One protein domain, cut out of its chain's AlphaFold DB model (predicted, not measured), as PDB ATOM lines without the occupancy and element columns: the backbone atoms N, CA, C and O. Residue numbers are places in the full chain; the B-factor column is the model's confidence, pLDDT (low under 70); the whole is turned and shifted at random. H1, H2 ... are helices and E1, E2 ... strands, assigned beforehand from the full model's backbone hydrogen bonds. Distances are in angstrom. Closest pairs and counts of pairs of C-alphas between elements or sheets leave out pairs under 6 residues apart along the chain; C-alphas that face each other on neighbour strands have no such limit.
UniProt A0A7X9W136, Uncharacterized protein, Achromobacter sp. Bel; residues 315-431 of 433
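What this domain is: This is residues 315 to 431 of the 433 residues of an uncharacterized protein of Achromobacter sp. Bel (UniProt A0A7X9W136). One twisted sheet of six strands is covered on one face by two helices, H1 and H2, side by side across its strands; the other face has no named helix. H2 crosses the sheet from E6 to E1, while H1 covers E2, E3 and E4. The 117 printed residues hold two named helices and six named strands, H1 E1 E2 E3 E4 E5 E6 H2; the antiparallel sheet keeps that strand order, a meander, each strand the antiparallel neighbour of the one before. The class is mixed, in two layers, helices on one face of a sheet; the whole is compact, radius of gyration of the C-alphas 13.9 A, spans 39 by 33 by 24 A.

Where its parts are: H1, residues 315 to 332, begins at C-alpha (-39.326, -9.235, -46.227) and is 25.9 A long. The strands are E1, 336 to 340; E2, 348 to 353; E3, 359 to 366, 22.9 A; E4, 370 to 377, 23.3 A; E5, 385 to 390; and E6, 400 to 403. H2, residues 410 to 430, is 30.5 A long and ends at C-alpha (-26.874, -2.890, -28.654).

How they stand to each other: Within hydrogen-bond range are N 337 and O 351 of hairpin E1 and E2, 2.8 A; N 362 and O 350 of E2 and E3, 2.8 A; N 363 and O 373 of E3 and E4, 2.8 A; N 387 and O 374 of E4 and E5, 2.8 A; and N 403 and O 386 of E5 and E6, 2.8 A. H1 and H2 are on the same face, at heights over the sheet of 9.1 A and 8.1 A. They touch, closest C-alphas Ala 321 and Ile 423, 6.7 A, at a shallow tilt of 28 degrees, the same way. In both, every O i to N i+4 pair is within hydrogen-bond range.

The domain as a whole: The C-alphas farthest apart are Thr 331 and Glu 397, 40.4 A. The printed part has no cut and no long link. Residues 343 to 345 and 368 have pLDDT under 70.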
ATOM      1  N   PRO A 315     -39.911 -10.337 -45.455       95.19
ATOM      2  CA  PRO A 315     -39.326  -9.235 -46.227       95.19
ATOM      3  C   PRO A 315     -39.383  -7.876 -45.511       95.19
ATOM      4  O   PRO A 315     -38.386  -7.161 -45.494       95.19
ATOM      5  N   GLY A 316     -40.514  -7.547 -44.875       95.12
ATOM      6  CA  GLY A 316     -40.648  -6.313 -44.095       95.12
ATOM      7  C   GLY A 316     -39.849  -6.371 -42.795       95.12
ATOM      8  O   GLY A 316     -39.138  -5.431 -42.457       95.12
ATOM      9  N   GLU A 317     -39.874  -7.519 -42.112       96.25
ATOM     10  CA  GLU A 317     -39.115  -7.732 -40.875       96.25
ATOM     11  C   GLU A 317     -37.610  -7.477 -41.056       96.25
ATOM     12  O   GLU A 317     -36.983  -6.829 -40.215       96.25
ATOM     13  N   ILE A 318     -37.011  -7.982 -42.141       96.31
ATOM     14  CA  ILE A 318     -35.575  -7.805 -42.379       96.31
ATOM     15  C   ILE A 318     -35.224  -6.366 -42.772       96.31
ATOM     16  O   ILE A 318     -34.161  -5.881 -42.380       96.31
ATOM     17  N   GLU A 319     -36.098  -5.676 -43.504       94.81
ATOM     18  CA  GLU A 319     -35.904  -4.270 -43.861       94.81
ATOM     19  C   GLU A 319     -35.939  -3.374 -42.615       94.81
ATOM     20  O   GLU A 319     -34.978  -2.638 -42.365       94.81
ATOM     21  N   ASP A 320     -36.966  -3.534 -41.776       95.31
ATOM     22  CA  ASP A 320     -37.106  -2.821 -40.503       95.31
ATOM     23  C   ASP A 320     -35.903  -3.087 -39.586       95.31
ATOM     24  O   ASP A 320     -35.347  -2.179 -38.959       95.31
ATOM     25  N   ALA A 321     -35.451  -4.343 -39.515       96.19
ATOM     26  CA  ALA A 321     -34.286  -4.713 -38.723       96.19
ATOM     27  C   ALA A 321     -33.000  -4.043 -39.231       96.19
ATOM     28  O   ALA A 321     -32.217  -3.540 -38.422       96.19
ATOM     29  N   MET A 322     -32.774  -4.005 -40.549       95.69
ATOM     30  CA  MET A 322     -31.621  -3.312 -41.131       95.69
ATOM     31  C   MET A 322     -31.668  -1.806 -40.862       95.69
ATOM     32  O   MET A 322     -30.634  -1.217 -40.548       95.69
ATOM     33  N   GLU A 323     -32.841  -1.173 -40.928       94.69
ATOM     34  CA  GLU A 323     -32.985   0.242 -40.579       94.69
ATOM     35  C   GLU A 323     -32.660   0.503 -39.102       94.69
ATOM     36  O   GLU A 323     -31.872   1.402 -38.791       94.69
ATOM     37  N   ARG A 324     -33.186  -0.318 -38.187       95.44
ATOM     38  CA  ARG A 324     -32.877  -0.201 -36.754       95.44
ATOM     39  C   ARG A 324     -31.385  -0.378 -36.477       95.44
ATOM     40  O   ARG A 324     -30.792   0.444 -35.780       95.44
ATOM     41  N   LEU A 325     -30.752  -1.396 -37.063       95.69
ATOM     42  CA  LEU A 325     -29.308  -1.628 -36.932       95.69
ATOM     43  C   LEU A 325     -28.481  -0.479 -37.533       95.69
ATOM     44  O   LEU A 325     -27.466  -0.097 -36.954       95.69
ATOM     45  N   SER A 326     -28.939   0.122 -38.634       93.88
ATOM     46  CA  SER A 326     -28.341   1.317 -39.245       93.88
ATOM     47  C   SER A 326     -28.325   2.509 -38.287       93.88
ATOM     48  O   SER A 326     -27.306   3.187 -38.130       93.88
ATOM     49  N   VAL A 327     -29.447   2.762 -37.607       93.69
ATOM     50  CA  VAL A 327     -29.545   3.818 -36.590       93.69
ATOM     51  C   VAL A 327     -28.596   3.529 -35.431       93.69
ATOM     52  O   VAL A 327     -27.801   4.402 -35.083       93.69
ATOM     53  N   LEU A 328     -28.618   2.303 -34.900       94.75
ATOM     54  CA  LEU A 328     -27.753   1.889 -33.793       94.75
ATOM     55  C   LEU A 328     -26.264   2.042 -34.128       94.75
ATOM     56  O   LEU A 328     -25.498   2.555 -33.312       94.75
ATOM     57  N   LEU A 329     -25.861   1.654 -35.342       93.81
ATOM     58  CA  LEU A 329     -24.491   1.797 -35.832       93.81
ATOM     59  C   LEU A 329     -24.050   3.267 -35.820       93.81
ATOM     60  O   LEU A 329     -22.995   3.592 -35.273       93.81
ATOM     61  N   ARG A 330     -24.885   4.168 -36.354       90.88
ATOM     62  CA  ARG A 330     -24.612   5.614 -36.357       90.88
ATOM     63  C   ARG A 330     -24.517   6.193 -34.948       90.88
ATOM     64  O   ARG A 330     -23.678   7.057 -34.712       90.88
ATOM     65  N   THR A 331     -25.360   5.737 -34.020       89.00
ATOM     66  CA  THR A 331     -25.372   6.256 -32.644       89.00
ATOM     67  C   THR A 331     -24.230   5.729 -31.788       89.00
ATOM     68  O   THR A 331     -23.702   6.467 -30.964       89.00
ATOM     69  N   ALA A 332     -23.825   4.471 -31.970       86.12
ATOM     70  CA  ALA A 332     -22.770   3.874 -31.158       86.12
ATOM     71  C   ALA A 332     -21.364   4.368 -31.569       86.12
ATOM     72  O   ALA A 332     -20.409   4.206 -30.810       86.12
ATOM     73  N   GLY A 333     -21.210   4.912 -32.784       82.56
ATOM     74  CA  GLY A 333     -19.920   5.292 -33.364       82.56
ATOM     75  C   GLY A 333     -18.980   4.172 -33.868       82.56
ATOM     76  O   GLY A 333     -17.878   4.527 -34.297       82.56
ATOM     77  N   PRO A 334     -19.298   2.856 -33.857       85.94
ATOM     78  CA  PRO A 334     -18.442   1.858 -34.475       85.94
ATOM     79  C   PRO A 334     -18.656   1.816 -35.993       85.94
ATOM     80  O   PRO A 334     -19.713   2.166 -36.507       85.94
ATOM     81  N   ALA A 335     -17.657   1.315 -36.717       88.00
ATOM     82  CA  ALA A 335     -17.771   1.063 -38.156       88.00
ATOM     83  C   ALA A 335     -18.636  -0.172 -38.488       88.00
ATOM     84  O   ALA A 335     -19.092  -0.329 -39.616       88.00
ATOM     85  N   GLN A 336     -18.852  -1.056 -37.507       93.88
ATOM     86  CA  GLN A 336     -19.677  -2.261 -37.614       93.88
ATOM     87  C   GLN A 336     -20.233  -2.666 -36.236       93.88
ATOM     88  O   GLN A 336     -19.589  -2.425 -35.214       93.88
ATOM     89  N   LEU A 337     -21.386  -3.333 -36.205       95.31
ATOM     90  CA  LEU A 337     -21.954  -3.961 -35.005       95.31
ATOM     91  C   LEU A 337     -21.665  -5.459 -35.036       95.31
ATOM     92  O   LEU A 337     -21.873  -6.098 -36.064       95.31
ATOM     93  N   SER A 338     -21.214  -6.048 -33.928       94.06
ATOM     94  CA  SER A 338     -20.918  -7.484 -33.898       94.06
ATOM     95  C   SER A 338     -21.187  -8.121 -32.545       94.06
ATOM     96  O   SER A 338     -20.810  -7.566 -31.518       94.06
ATOM     97  N   VAL A 339     -21.741  -9.333 -32.554       92.38
ATOM     98  CA  VAL A 339     -21.972 -10.142 -31.350       92.38
ATOM     99  C   VAL A 339     -21.508 -11.581 -31.579       92.38
ATOM    100  O   VAL A 339     -21.657 -12.126 -32.673       92.38
ATOM    101  N   ARG A 340     -20.927 -12.210 -30.552       89.25
ATOM    102  CA  ARG A 340     -20.503 -13.620 -30.586       89.25
ATOM    103  C   ARG A 340     -21.524 -14.510 -29.885       89.25
ATOM    104  O   ARG A 340     -21.981 -14.186 -28.793       89.25
ATOM    105  N   PHE A 341     -21.819 -15.657 -30.489       76.44
ATOM    106  CA  PHE A 341     -22.717 -16.671 -29.943       76.44
ATOM    107  C   PHE A 341     -21.890 -17.841 -29.390       76.44
ATOM    108  O   PHE A 341     -21.465 -18.736 -30.121       76.44
ATOM    109  N   GLY A 342     -21.649 -17.836 -28.078       71.81
ATOM    110  CA  GLY A 342     -20.917 -18.905 -27.394       71.81
ATOM    111  C   GLY A 342     -19.383 -18.805 -27.493       71.81
ATOM    112  O   GLY A 342     -18.845 -17.759 -27.856       71.81
ATOM    113  N   PRO A 343     -18.654 -19.876 -27.119       60.72
ATOM    114  CA  PRO A 343     -17.200 -19.831 -26.927       60.72
ATOM    115  C   PRO A 343     -16.382 -19.932 -28.227       60.72
ATOM    116  O   PRO A 343     -15.177 -19.687 -28.213       60.72
ATOM    117  N   GLY A 344     -17.003 -20.306 -29.351       64.56
ATOM    118  CA  GLY A 344     -16.318 -20.463 -30.634       64.56
ATOM    119  C   GLY A 344     -16.023 -19.112 -31.302       64.56
ATOM    120  O   GLY A 344     -16.941 -18.309 -31.460       64.56
ATOM    121  N   PRO A 345     -14.787 -18.845 -31.766       60.75
ATOM    122  CA  PRO A 345     -14.408 -17.540 -32.325       60.75
ATOM    123  C   PRO A 345     -15.129 -17.194 -33.636       60.75
ATOM    124  O   PRO A 345     -15.190 -16.028 -34.014       60.75
ATOM    125  N   SER A 346     -15.665 -18.197 -34.332       73.06
ATOM    126  CA  SER A 346     -16.312 -18.068 -35.637       73.06
ATOM    127  C   SER A 346     -17.839 -18.048 -35.573       73.06
ATOM    128  O   SER A 346     -18.458 -17.748 -36.590       73.06
ATOM    129  N   ASN A 347     -18.452 -18.291 -34.409       86.56
ATOM    130  CA  ASN A 347     -19.902 -18.239 -34.263       86.56
ATOM    131  C   ASN A 347     -20.354 -16.813 -33.903       86.56
ATOM    132  O   ASN A 347     -20.265 -16.403 -32.747       86.56
ATOM    133  N   HIS A 348     -20.787 -16.027 -34.888       91.62
ATOM    134  CA  HIS A 348     -21.087 -14.607 -34.676       91.62
ATOM    135  C   HIS A 348     -22.169 -14.065 -35.616       91.62
ATOM    136  O   HIS A 348     -22.533 -14.704 -36.611       91.62
ATOM    137  N   ALA A 349     -22.682 -12.884 -35.277       94.69
ATOM    138  CA  ALA A 349     -23.412 -12.015 -36.187       94.69
ATOM    139  C   ALA A 349     -22.678 -10.684 -36.346       94.69
ATOM    140  O   ALA A 349     -21.986 -10.225 -35.432       94.69
ATOM    141  N   LEU A 350     -22.832 -10.094 -37.524       95.62
ATOM    142  CA  LEU A 350     -22.206  -8.844 -37.921       95.62
ATOM    143  C   LEU A 350     -23.210  -8.019 -38.723       95.62
ATOM    144  O   LEU A 350     -23.885  -8.561 -39.594       95.62
ATOM    145  N   TYR A 351     -23.257  -6.721 -38.465       97.44
ATOM    146  CA  TYR A 351     -23.893  -5.740 -39.332       97.44
ATOM    147  C   TYR A 351     -22.881  -4.653 -39.695       97.44
ATOM    148  O   TYR A 351     -22.198  -4.129 -38.811       97.44
ATOM    149  N   ALA A 352     -22.774  -4.319 -40.978       95.94
ATOM    150  CA  ALA A 352     -21.848  -3.308 -41.475       95.94
ATOM    151  C   ALA A 352     -22.464  -2.476 -42.607       95.94
ATOM    152  O   ALA A 352     -23.306  -2.957 -43.368       95.94
ATOM    153  N   GLU A 353     -21.991  -1.236 -42.734       94.38
ATOM    154  CA  GLU A 353     -22.349  -0.328 -43.823       94.38
ATOM    155  C   GLU A 353     -21.101   0.124 -44.581       94.38
ATOM    156  O   GLU A 353     -20.065   0.441 -43.998       94.38
ATOM    157  N   THR A 354     -21.198   0.153 -45.905       89.69
ATOM    158  CA  THR A 354     -20.151   0.687 -46.783       89.69
ATOM    159  C   THR A 354     -20.273   2.205 -46.919       89.69
ATOM    160  O   THR A 354     -21.339   2.781 -46.706       89.69
ATOM    161  N   ALA A 355     -19.205   2.863 -47.381       83.94
ATOM    162  CA  ALA A 355     -19.221   4.300 -47.672       83.94
ATOM    163  C   ALA A 355     -20.273   4.703 -48.727       83.94
ATOM    164  O   ALA A 355     -20.702   5.852 -48.758       83.94
ATOM    165  N   THR A 356     -20.698   3.769 -49.586       83.75
ATOM    166  CA  THR A 356     -21.740   3.993 -50.600       83.75
ATOM    167  C   THR A 356     -23.159   3.757 -50.073       83.75
ATOM    168  O   THR A 356     -24.106   3.864 -50.842       83.75
ATOM    169  N   GLY A 357     -23.321   3.423 -48.788       83.56
ATOM    170  CA  GLY A 357     -24.620   3.174 -48.160       83.56
ATOM    171  C   GLY A 357     -25.152   1.746 -48.315       83.56
ATOM    172  O   GLY A 357     -26.271   1.475 -47.883       83.56
ATOM    173  N   ALA A 358     -24.367   0.826 -48.890       92.50
ATOM    174  CA  ALA A 358     -24.740  -0.587 -48.934       92.50
ATOM    175  C   ALA A 358     -24.623  -1.216 -47.543       92.50
ATOM    176  O   ALA A 358     -23.643  -0.962 -46.839       92.50
ATOM    177  N   ARG A 359     -25.602  -2.044 -47.185       95.44
ATOM    178  CA  ARG A 359     -25.763  -2.693 -45.883       95.44
ATOM    179  C   ARG A 359     -25.545  -4.194 -46.020       95.44
ATOM    180  O   ARG A 359     -26.062  -4.816 -46.951       95.44
ATOM    181  N   GLU A 360     -24.815  -4.777 -45.081       96.38
ATOM    182  CA  GLU A 360     -24.612  -6.223 -44.993       96.38
ATOM    183  C   GLU A 360     -24.931  -6.704 -43.576       96.38
ATOM    184  O   GLU A 360     -24.333  -6.247 -42.602       96.38
ATOM    185  N   LEU A 361     -25.857  -7.658 -43.475       97.62
ATOM    186  CA  LEU A 361     -26.122  -8.434 -42.267       97.62
ATOM    187  C   LEU A 361     -25.596  -9.852 -42.479       97.62
ATOM    188  O   LEU A 361     -25.951 -10.508 -43.455       97.62
ATOM    189  N   VAL A 362     -24.787 -10.345 -41.549       96.25
ATOM    190  CA  VAL A 362     -24.146 -11.659 -41.630       96.25
ATOM    191  C   VAL A 362     -24.432 -12.464 -40.376       96.25
ATOM    192  O   VAL A 362     -24.336 -11.966 -39.255       96.25
ATOM    193  N   ARG A 363     -24.679 -13.757 -40.576       93.69
ATOM    194  CA  ARG A 363     -24.623 -14.802 -39.558       93.69
ATOM    195  C   ARG A 363     -23.604 -15.848 -39.993       93.69
ATOM    196  O   ARG A 363     -23.788 -16.498 -41.018       93.69
ATOM    197  N   GLN A 364     -22.546 -16.043 -39.213       91.88
ATOM    198  CA  GLN A 364     -21.618 -17.154 -39.426       91.88
ATOM    199  C   GLN A 364     -21.808 -18.218 -38.352       91.88
ATOM    200  O   GLN A 364     -21.591 -17.954 -37.172       91.88
ATOM    201  N   ILE A 365     -22.183 -19.422 -38.773       86.81
ATOM    202  CA  ILE A 365     -22.431 -20.573 -37.908       86.81
ATOM    203  C   ILE A 365     -21.207 -21.486 -37.971       86.81
ATOM    204  O   ILE A 365     -20.731 -21.824 -39.056       86.81
ATOM    205  N   ALA A 366     -20.673 -21.852 -36.807       76.56
ATOM    206  CA  ALA A 366     -19.453 -22.639 -36.683       76.56
ATOM    207  C   ALA A 366     -19.683 -23.884 -35.821       76.56
ATOM    208  O   ALA A 366     -19.673 -23.802 -34.593       76.56
ATOM    209  N   HIS A 367     -19.848 -25.032 -36.480       70.50
ATOM    210  CA  HIS A 367     -19.959 -26.352 -35.851       70.50
ATOM    211  C   HIS A 367     -18.990 -27.342 -36.516       70.50
ATOM    212  O   HIS A 367     -17.851 -26.972 -36.798       70.50
ATOM    213  N   SER A 368     -19.410 -28.591 -36.765       62.38
ATOM    214  CA  SER A 368     -18.643 -29.559 -37.567       62.38
ATOM    215  C   SER A 368     -18.390 -29.062 -38.995       62.38
ATOM    216  O   SER A 368     -17.477 -29.544 -39.656       62.38
ATOM    217  N   GLU A 369     -19.165 -28.067 -39.438       73.06
ATOM    218  CA  GLU A 369     -18.935 -27.275 -40.639       73.06
ATOM    219  C   GLU A 369     -19.123 -25.774 -40.375       73.06
ATOM    220  O   GLU A 369     -19.814 -25.370 -39.436       73.06
ATOM    221  N   TYR A 370     -18.516 -24.950 -41.230       84.06
ATOM    222  CA  TYR A 370     -18.660 -23.499 -41.231       84.06
ATOM    223  C   TYR A 370     -19.622 -23.068 -42.336       84.06
ATOM    224  O   TYR A 370     -19.409 -23.387 -43.506       84.06
ATOM    225  N   VAL A 371     -20.643 -22.292 -41.982       88.06
ATOM    226  CA  VAL A 371     -21.598 -21.718 -42.939       88.06
ATOM    227  C   VAL A 371     -21.695 -20.215 -42.720       88.06
ATOM    228  O   VAL A 371     -21.795 -19.752 -41.583       88.06
ATOM    229  N   ARG A 372     -21.657 -19.445 -43.811       92.81
ATOM    230  CA  ARG A 372     -21.936 -18.005 -43.812       92.81
ATOM    231  C   ARG A 372     -23.283 -17.769 -44.468       92.81
ATOM    232  O   ARG A 372     -23.504 -18.203 -45.592       92.81
ATOM    233  N   ILE A 373     -24.150 -17.064 -43.763       94.88
ATOM    234  CA  ILE A 373     -25.446 -16.611 -44.246       94.88
ATOM    235  C   ILE A 373     -25.411 -15.090 -44.246       94.88
ATOM    236  O   ILE A 373     -24.940 -14.488 -43.280       94.88
ATOM    237  N   SER A 374     -25.876 -14.468 -45.321       96.50
ATOM    238  CA  SER A 374     -25.862 -13.017 -45.456       96.50
ATOM    239  C   SER A 374     -27.127 -12.484 -46.106       96.50
ATOM    240  O   SER A 374     -27.673 -13.104 -47.016       96.50
ATOM    241  N   ALA A 375     -27.532 -11.298 -45.674       97.62
ATOM    242  CA  ALA A 375     -28.471 -10.441 -46.371       97.62
ATOM    243  C   ALA A 375     -27.753  -9.154 -46.776       97.62
ATOM    244  O   ALA A 375     -27.083  -8.522 -45.955       97.62
ATOM    245  N   THR A 376     -27.885  -8.781 -48.042       96.62
ATOM    246  CA  THR A 376     -27.238  -7.600 -48.623       96.62
ATOM    247  C   THR A 376     -28.287  -6.667 -49.199       96.62
ATOM    248  O   THR A 376     -29.209  -7.113 -49.879       96.62
ATOM    249  N   GLN A 377     -28.136  -5.374 -48.927       95.62
ATOM    250  CA  GLN A 377     -28.995  -4.323 -49.461       95.62
ATOM    251  C   GLN A 377     -28.102  -3.221 -50.053       95.62
ATOM    252  O   GLN A 377     -27.330  -2.615 -49.310       95.62
ATOM    253  N   PRO A 378     -28.160  -2.927 -51.366       90.25
ATOM    254  CA  PRO A 378     -27.298  -1.913 -51.987       90.25
ATOM    255  C   PRO A 378     -27.479  -0.490 -51.426       90.25
ATOM    256  O   PRO A 378     -26.561   0.320 -51.512       90.25
ATOM    257  N   GLY A 379     -28.647  -0.198 -50.850       83.44
ATOM    258  CA  GLY A 379     -28.998   1.054 -50.176       83.44
ATOM    259  C   GLY A 379     -30.390   0.955 -49.543       83.44
ATOM    260  O   GLY A 379     -31.123   0.016 -49.845       83.44
ATOM    261  N   GLY A 380     -30.767   1.895 -48.670       80.00
ATOM    262  CA  GLY A 380     -32.094   1.891 -48.031       80.00
ATOM    263  C   GLY A 380     -33.236   1.904 -49.058       80.00
ATOM    264  O   GLY A 380     -33.193   2.690 -50.004       80.00
ATOM    265  N   GLY A 381     -34.217   1.010 -48.899       79.62
ATOM    266  CA  GLY A 381     -35.300   0.774 -49.866       79.62
ATOM    267  C   GLY A 381     -34.888  -0.016 -51.120       79.62
ATOM    268  O   GLY A 381     -35.702  -0.238 -52.013       79.62
ATOM    269  N   GLY A 382     -33.620  -0.429 -51.227       87.81
ATOM    270  CA  GLY A 382     -33.137  -1.301 -52.295       87.81
ATOM    271  C   GLY A 382     -33.538  -2.760 -52.075       87.81
ATOM    272  O   GLY A 382     -33.762  -3.188 -50.942       87.81
ATOM    273  N   ALA A 383     -33.574  -3.545 -53.155       92.94
ATOM    274  CA  ALA A 383     -33.884  -4.970 -53.081       92.94
ATOM    275  C   ALA A 383     -32.870  -5.719 -52.199       92.94
ATOM    276  O   ALA A 383     -31.656  -5.564 -52.362       92.94
ATOM    277  N   ILE A 384     -33.385  -6.543 -51.288       95.81
ATOM    278  CA  ILE A 384     -32.574  -7.367 -50.396       95.81
ATOM    279  C   ILE A 384     -32.265  -8.689 -51.095       95.81
ATOM    280  O   ILE A 384     -33.170  -9.400 -51.527       95.81
ATOM    281  N   ALA A 385     -30.982  -9.027 -51.181       95.94
ATOM    282  CA  ALA A 385     -30.519 -10.315 -51.677       95.94
ATOM    283  C   ALA A 385     -29.995 -11.164 -50.519       95.94
ATOM    284  O   ALA A 385     -29.196 -10.696 -49.700       95.94
ATOM    285  N   LEU A 386     -30.442 -12.415 -50.462       97.38
ATOM    286  CA  LEU A 386     -30.064 -13.378 -49.437       97.38
ATOM    287  C   LEU A 386     -29.067 -14.383 -50.010       97.38
ATOM    288  O   LEU A 386     -29.175 -14.769 -51.170       97.38
ATOM    289  N   ARG A 387     -28.119 -14.849 -49.198       95.88
ATOM    290  CA  ARG A 387     -27.128 -15.842 -49.624       95.88
ATOM    291  C   ARG A 387     -26.739 -16.784 -48.498       95.88
ATOM    292  O   ARG A 387     -26.595 -16.360 -47.353       95.88
ATOM    293  N   VAL A 388     -26.488 -18.039 -48.854       92.94
ATOM    294  CA  VAL A 388     -25.760 -19.008 -48.029       92.94
ATOM    295  C   VAL A 388     -24.503 -19.494 -48.754       92.94
ATOM    296  O   VAL A 388     -24.519 -19.738 -49.959       92.94
ATOM    297  N   THR A 389     -23.410 -19.643 -48.005       91.62
ATOM    298  CA  THR A 389     -22.122 -20.160 -48.481       91.62
ATOM    299  C   THR A 389     -21.563 -21.179 -47.491       91.62
ATOM    300  O   THR A 389     -21.342 -20.867 -46.316       91.62
ATOM    301  N   HIS A 390     -21.260 -22.387 -47.969       86.44
ATOM    302  CA  HIS A 390     -20.621 -23.438 -47.168       86.44
ATOM    303  C   HIS A 390     -19.100 -23.266 -47.198       86.44
ATOM    304  O   HIS A 390     -18.453 -23.474 -48.220       86.44
ATOM    305  N   LEU A 391     -18.515 -22.866 -46.073       85.56
ATOM    306  CA  LEU A 391     -17.109 -22.468 -45.980       85.56
ATOM    307  C   LEU A 391     -16.146 -23.633 -45.712       85.56
ATOM    308  O   LEU A 391     -14.939 -23.445 -45.880       85.56
ATOM    309  N   SER A 392     -16.657 -24.802 -45.312       78.50
ATOM    310  CA  SER A 392     -15.860 -26.007 -45.019       78.50
ATOM    311  C   SER A 392     -15.160 -26.598 -46.240       78.50
ATOM    312  O   SER A 392     -14.114 -27.228 -46.101       78.50
ATOM    313  N   ALA A 393     -15.723 -26.403 -47.433       76.75
ATOM    314  CA  ALA A 393     -15.117 -26.862 -48.673       76.75
ATOM    315  C   ALA A 393     -14.008 -25.895 -49.148       76.75
ATOM    316  O   ALA A 393     -14.076 -24.681 -48.878       76.75
ATOM    317  N   PRO A 394     -12.999 -26.395 -49.891       78.88
ATOM    318  CA  PRO A 394     -12.072 -25.544 -50.634       78.88
ATOM    319  C   PRO A 394     -12.839 -24.525 -51.479       78.88
ATOM    320  O   PRO A 394     -13.895 -24.847 -52.008       78.88
ATOM    321  N   VAL A 395     -12.302 -23.312 -51.656       81.56
ATOM    322  CA  VAL A 395     -13.025 -22.177 -52.276       81.56
ATOM    323  C   VAL A 395     -13.716 -22.538 -53.601       81.56
ATOM    324  O   VAL A 395     -14.836 -22.107 -53.832       81.56
ATOM    325  N   ARG A 396     -13.083 -23.363 -54.443       79.88
ATOM    326  CA  ARG A 396     -13.614 -23.787 -55.755       79.88
ATOM    327  C   ARG A 396     -14.767 -24.796 -55.685       79.88
ATOM    328  O   ARG A 396     -15.449 -24.990 -56.681       79.88
ATOM    329  N   GLU A 397     -14.938 -25.452 -54.546       78.50
ATOM    330  CA  GLU A 397     -15.938 -26.496 -54.285       78.50
ATOM    331  C   GLU A 397     -17.031 -25.993 -53.327       78.50
ATOM    332  O   GLU A 397     -17.883 -26.763 -52.888       78.50
ATOM    333  N   ARG A 398     -17.003 -24.702 -52.965       84.81
ATOM    334  CA  ARG A 398     -18.002 -24.124 -52.070       84.81
ATOM    335  C   ARG A 398     -19.339 -24.060 -52.771       84.81
ATOM    336  O   ARG A 398     -19.485 -23.449 -53.823       84.81
ATOM    337  N   HIS A 399     -20.319 -24.673 -52.130       84.25
ATOM    338  CA  HIS A 399     -21.698 -24.498 -52.514       84.25
ATOM    339  C   HIS A 399     -22.175 -23.103 -52.094       84.25
ATOM    340  O   HIS A 399     -22.007 -22.705 -50.933       84.25
ATOM    341  N   GLU A 400     -22.772 -22.390 -53.046       89.81
ATOM    342  CA  GLU A 400     -23.398 -21.084 -52.866       89.81
ATOM    343  C   GLU A 400     -24.835 -21.128 -53.377       89.81
ATOM    344  O   GLU A 400     -25.107 -21.694 -54.438       89.81
ATOM    345  N   ARG A 401     -25.743 -20.503 -52.625       91.19
ATOM    346  CA  ARG A 401     -27.145 -20.352 -53.014       91.19
ATOM    347  C   ARG A 401     -27.635 -18.934 -52.711       91.19
ATOM    348  O   ARG A 401     -27.612 -18.503 -51.559       91.19
ATOM    349  N   ASP A 402     -28.108 -18.249 -53.755       93.94
ATOM    350  CA  ASP A 402     -28.756 -16.928 -53.735       93.94
ATOM    351  C   ASP A 402     -30.289 -17.021 -53.662       93.94
ATOM    352  O   ASP A 402     -30.888 -17.702 -54.494       93.94
ATOM    353  N   ALA A 403     -30.913 -16.328 -52.696       94.94
ATOM    354  CA  ALA A 403     -32.363 -16.274 -52.447       94.94
ATOM    355  C   ALA A 403     -32.927 -14.871 -52.558       94.94
ATOM    356  O   ALA A 403     -32.227 -13.872 -52.360       94.94
ATOM    357  N   ARG A 404     -34.247 -14.833 -52.707       95.38
ATOM    358  CA  ARG A 404     -35.057 -13.666 -52.388       95.38
ATOM    359  C   ARG A 404     -35.755 -13.829 -51.032       95.38
ATOM    360  O   ARG A 404     -36.000 -14.960 -50.606       95.38
ATOM    361  N   PRO A 405     -36.088 -12.728 -50.336       93.94
ATOM    362  CA  PRO A 405     -36.854 -12.772 -49.090       93.94
ATOM    363  C   PRO A 405     -38.212 -13.477 -49.204       93.94
ATOM    364  O   PRO A 405     -38.702 -14.011 -48.209       93.94
ATOM    365  N   GLU A 406     -38.811 -13.509 -50.392       93.44
ATOM    366  CA  GLU A 406     -40.112 -14.136 -50.644       93.44
ATOM    367  C   GLU A 406     -40.022 -15.653 -50.871       93.44
ATOM    368  O   GLU A 406     -41.039 -16.327 -50.749       93.44
ATOM    369  N   ASP A 407     -38.832 -16.201 -51.147       94.19
ATOM    370  CA  ASP A 407     -38.646 -17.639 -51.378       94.19
ATOM    371  C   ASP A 407     -39.064 -18.448 -50.134       94.19
ATOM    372  O   ASP A 407     -38.744 -18.084 -48.997       94.19
ATOM    373  N   ASP A 408     -39.760 -19.565 -50.324       90.19
ATOM    374  CA  ASP A 408     -40.363 -20.363 -49.250       90.19
ATOM    375  C   ASP A 408     -39.862 -21.815 -49.192       90.19
ATOM    376  O   ASP A 408     -40.354 -22.602 -48.378       90.19
ATOM    377  N   ASP A 409     -38.849 -22.162 -49.987       91.00
ATOM    378  CA  ASP A 409     -38.189 -23.464 -49.938       91.00
ATOM    379  C   ASP A 409     -37.375 -23.672 -48.640       91.00
ATOM    380  O   ASP A 409     -37.139 -22.751 -47.852       91.00
ATOM    381  N   ALA A 410     -36.943 -24.911 -48.389       87.19
ATOM    382  CA  ALA A 410     -36.241 -25.274 -47.156       87.19
ATOM    383  C   ALA A 410     -34.929 -24.487 -46.942       87.19
ATOM    384  O   ALA A 410     -34.634 -24.093 -45.811       87.19
ATOM    385  N   GLU A 411     -34.157 -24.210 -47.999       88.56
ATOM    386  CA  GLU A 411     -32.925 -23.419 -47.887       88.56
ATOM    387  C   GLU A 411     -33.238 -21.940 -47.636       88.56
ATOM    388  O   GLU A 411     -32.560 -21.290 -46.835       88.56
ATOM    389  N   ALA A 412     -34.303 -21.407 -48.238       92.94
ATOM    390  CA  ALA A 412     -34.776 -20.065 -47.921       92.94
ATOM    391  C   ALA A 412     -35.195 -19.952 -46.443       92.94
ATOM    392  O   ALA A 412     -34.723 -19.055 -45.743       92.94
ATOM    393  N   ARG A 413     -35.992 -20.895 -45.917       93.50
ATOM    394  CA  ARG A 413     -36.404 -20.930 -44.492       93.50
ATOM    395  C   ARG A 413     -35.203 -21.007 -43.544       93.50
ATOM    396  O   ARG A 413     -35.146 -20.284 -42.550       93.50
ATOM    397  N   MET A 414     -34.196 -21.805 -43.892       91.81
ATOM    398  CA  MET A 414     -32.915 -21.865 -43.179       91.81
ATOM    399  C   MET A 414     -32.206 -20.501 -43.126       91.81
ATOM    400  O   MET A 414     -31.769 -20.081 -42.049       91.81
ATOM    401  N   ILE A 415     -32.103 -19.790 -44.257       94.38
ATOM    402  CA  ILE A 415     -31.511 -18.442 -44.292       94.38
ATOM    403  C   ILE A 415     -32.309 -17.488 -43.394       94.38
ATOM    404  O   ILE A 415     -31.722 -16.797 -42.555       94.38
ATOM    405  N   LYS A 416     -33.641 -17.490 -43.516       95.94
ATOM    406  CA  LYS A 416     -34.543 -16.637 -42.728       95.94
ATOM    407  C   LYS A 416     -34.360 -16.860 -41.229       95.94
ATOM    408  O   LYS A 416     -34.129 -15.903 -40.491       95.94
ATOM    409  N   ARG A 417     -34.361 -18.117 -40.772       93.69
ATOM    410  CA  ARG A 417     -34.105 -18.471 -39.366       93.69
ATOM    411  C   ARG A 417     -32.776 -17.921 -38.858       93.69
ATOM    412  O   ARG A 417     -32.724 -17.313 -37.789       93.69
ATOM    413  N   ALA A 418     -31.699 -18.145 -39.606       92.81
ATOM    414  CA  ALA A 418     -30.363 -17.728 -39.199       92.81
ATOM    415  C   ALA A 418     -30.236 -16.200 -39.102       92.81
ATOM    416  O   ALA A 418     -29.582 -15.691 -38.187       92.81
ATOM    417  N   LEU A 419     -30.890 -15.473 -40.011       95.62
ATOM    418  CA  LEU A 419     -30.934 -14.013 -39.995       95.62
ATOM    419  C   LEU A 419     -31.794 -13.478 -38.846       95.62
ATOM    420  O   LEU A 419     -31.329 -12.581 -38.147       95.62
ATOM    421  N   ARG A 420     -32.962 -14.072 -38.555       94.69
ATOM    422  CA  ARG A 420     -33.744 -13.733 -37.347       94.69
ATOM    423  C   ARG A 420     -32.907 -13.879 -36.079       94.69
ATOM    424  O   ARG A 420     -32.892 -12.987 -35.233       94.69
ATOM    425  N   HIS A 421     -32.148 -14.969 -35.969       91.56
ATOM    426  CA  HIS A 421     -31.261 -15.193 -34.827       91.56
ATOM    427  C   HIS A 421     -30.121 -14.160 -34.751       91.56
ATOM    428  O   HIS A 421     -29.763 -13.708 -33.663       91.56
ATOM    429  N   ALA A 422     -29.563 -13.746 -35.895       94.44
ATOM    430  CA  ALA A 422     -28.564 -12.677 -35.954       94.44
ATOM    431  C   ALA A 422     -29.128 -11.330 -35.489       94.44
ATOM    432  O   ALA A 422     -28.504 -10.663 -34.664       94.44
ATOM    433  N   ILE A 423     -30.312 -10.964 -35.988       95.94
ATOM    434  CA  ILE A 423     -31.021  -9.729 -35.640       95.94
ATOM    435  C   ILE A 423     -31.299  -9.699 -34.139       95.94
ATOM    436  O   ILE A 423     -30.888  -8.759 -33.465       95.94
ATOM    437  N   ALA A 424     -31.920 -10.753 -33.601       92.94
ATOM    438  CA  ALA A 424     -32.244 -10.844 -32.182       92.94
ATOM    439  C   ALA A 424     -30.997 -10.693 -31.296       92.94
ATOM    440  O   ALA A 424     -31.020  -9.944 -30.322       92.94
ATOM    441  N   GLY A 425     -29.889 -11.353 -31.653       92.31
ATOM    442  CA  GLY A 425     -28.641 -11.249 -30.896       92.31
ATOM    443  C   GLY A 425     -27.985  -9.868 -30.967       92.31
ATOM    444  O   GLY A 425     -27.478  -9.386 -29.956       92.31
ATOM    445  N   LEU A 426     -27.986  -9.222 -32.139       95.25
ATOM    446  CA  LEU A 426     -27.435  -7.872 -32.298       95.25
ATOM    447  C   LEU A 426     -28.273  -6.840 -31.535       95.25
ATOM    448  O   LEU A 426     -27.713  -6.036 -30.793       95.25
ATOM    449  N   LEU A 427     -29.600  -6.895 -31.667       94.19
ATOM    450  CA  LEU A 427     -30.503  -5.981 -30.967       94.19
ATOM    451  C   LEU A 427     -30.427  -6.175 -29.451       94.19
ATOM    452  O   LEU A 427     -30.265  -5.198 -28.738       94.19
ATOM    453  N   ALA A 428     -30.412  -7.410 -28.944       92.00
ATOM    454  CA  ALA A 428     -30.261  -7.650 -27.507       92.00
ATOM    455  C   ALA A 428     -28.932  -7.118 -26.931       92.00
ATOM    456  O   ALA A 428     -28.849  -6.838 -25.737       92.00
ATOM    457  N   HIS A 429     -27.882  -7.002 -27.752       92.19
ATOM    458  CA  HIS A 429     -26.581  -6.496 -27.316       92.19
ATOM    459  C   HIS A 429     -26.477  -4.964 -27.359       92.19
ATOM    460  O   HIS A 429     -25.859  -4.376 -26.475       92.19
ATOM    461  N   TYR A 430     -27.047  -4.327 -28.387       91.56
ATOM    462  CA  TYR A 430     -26.874  -2.890 -28.654       91.56
ATOM    463  C   TYR A 430     -28.122  -2.034 -28.381       91.56
ATOM    464  O   TYR A 430     -27.998  -0.817 -28.283       91.56
ATOM    465  N   ASP A 431     -29.291  -2.653 -28.239       86.75
ATOM    466  CA  ASP A 431     -30.580  -2.037 -27.895       86.75
ATOM    467  C   ASP A 431     -31.280  -2.854 -26.781       86.75
ATOM    468  O   ASP A 431     -32.347  -3.436 -27.007       86.75
TER     469      ASP A 431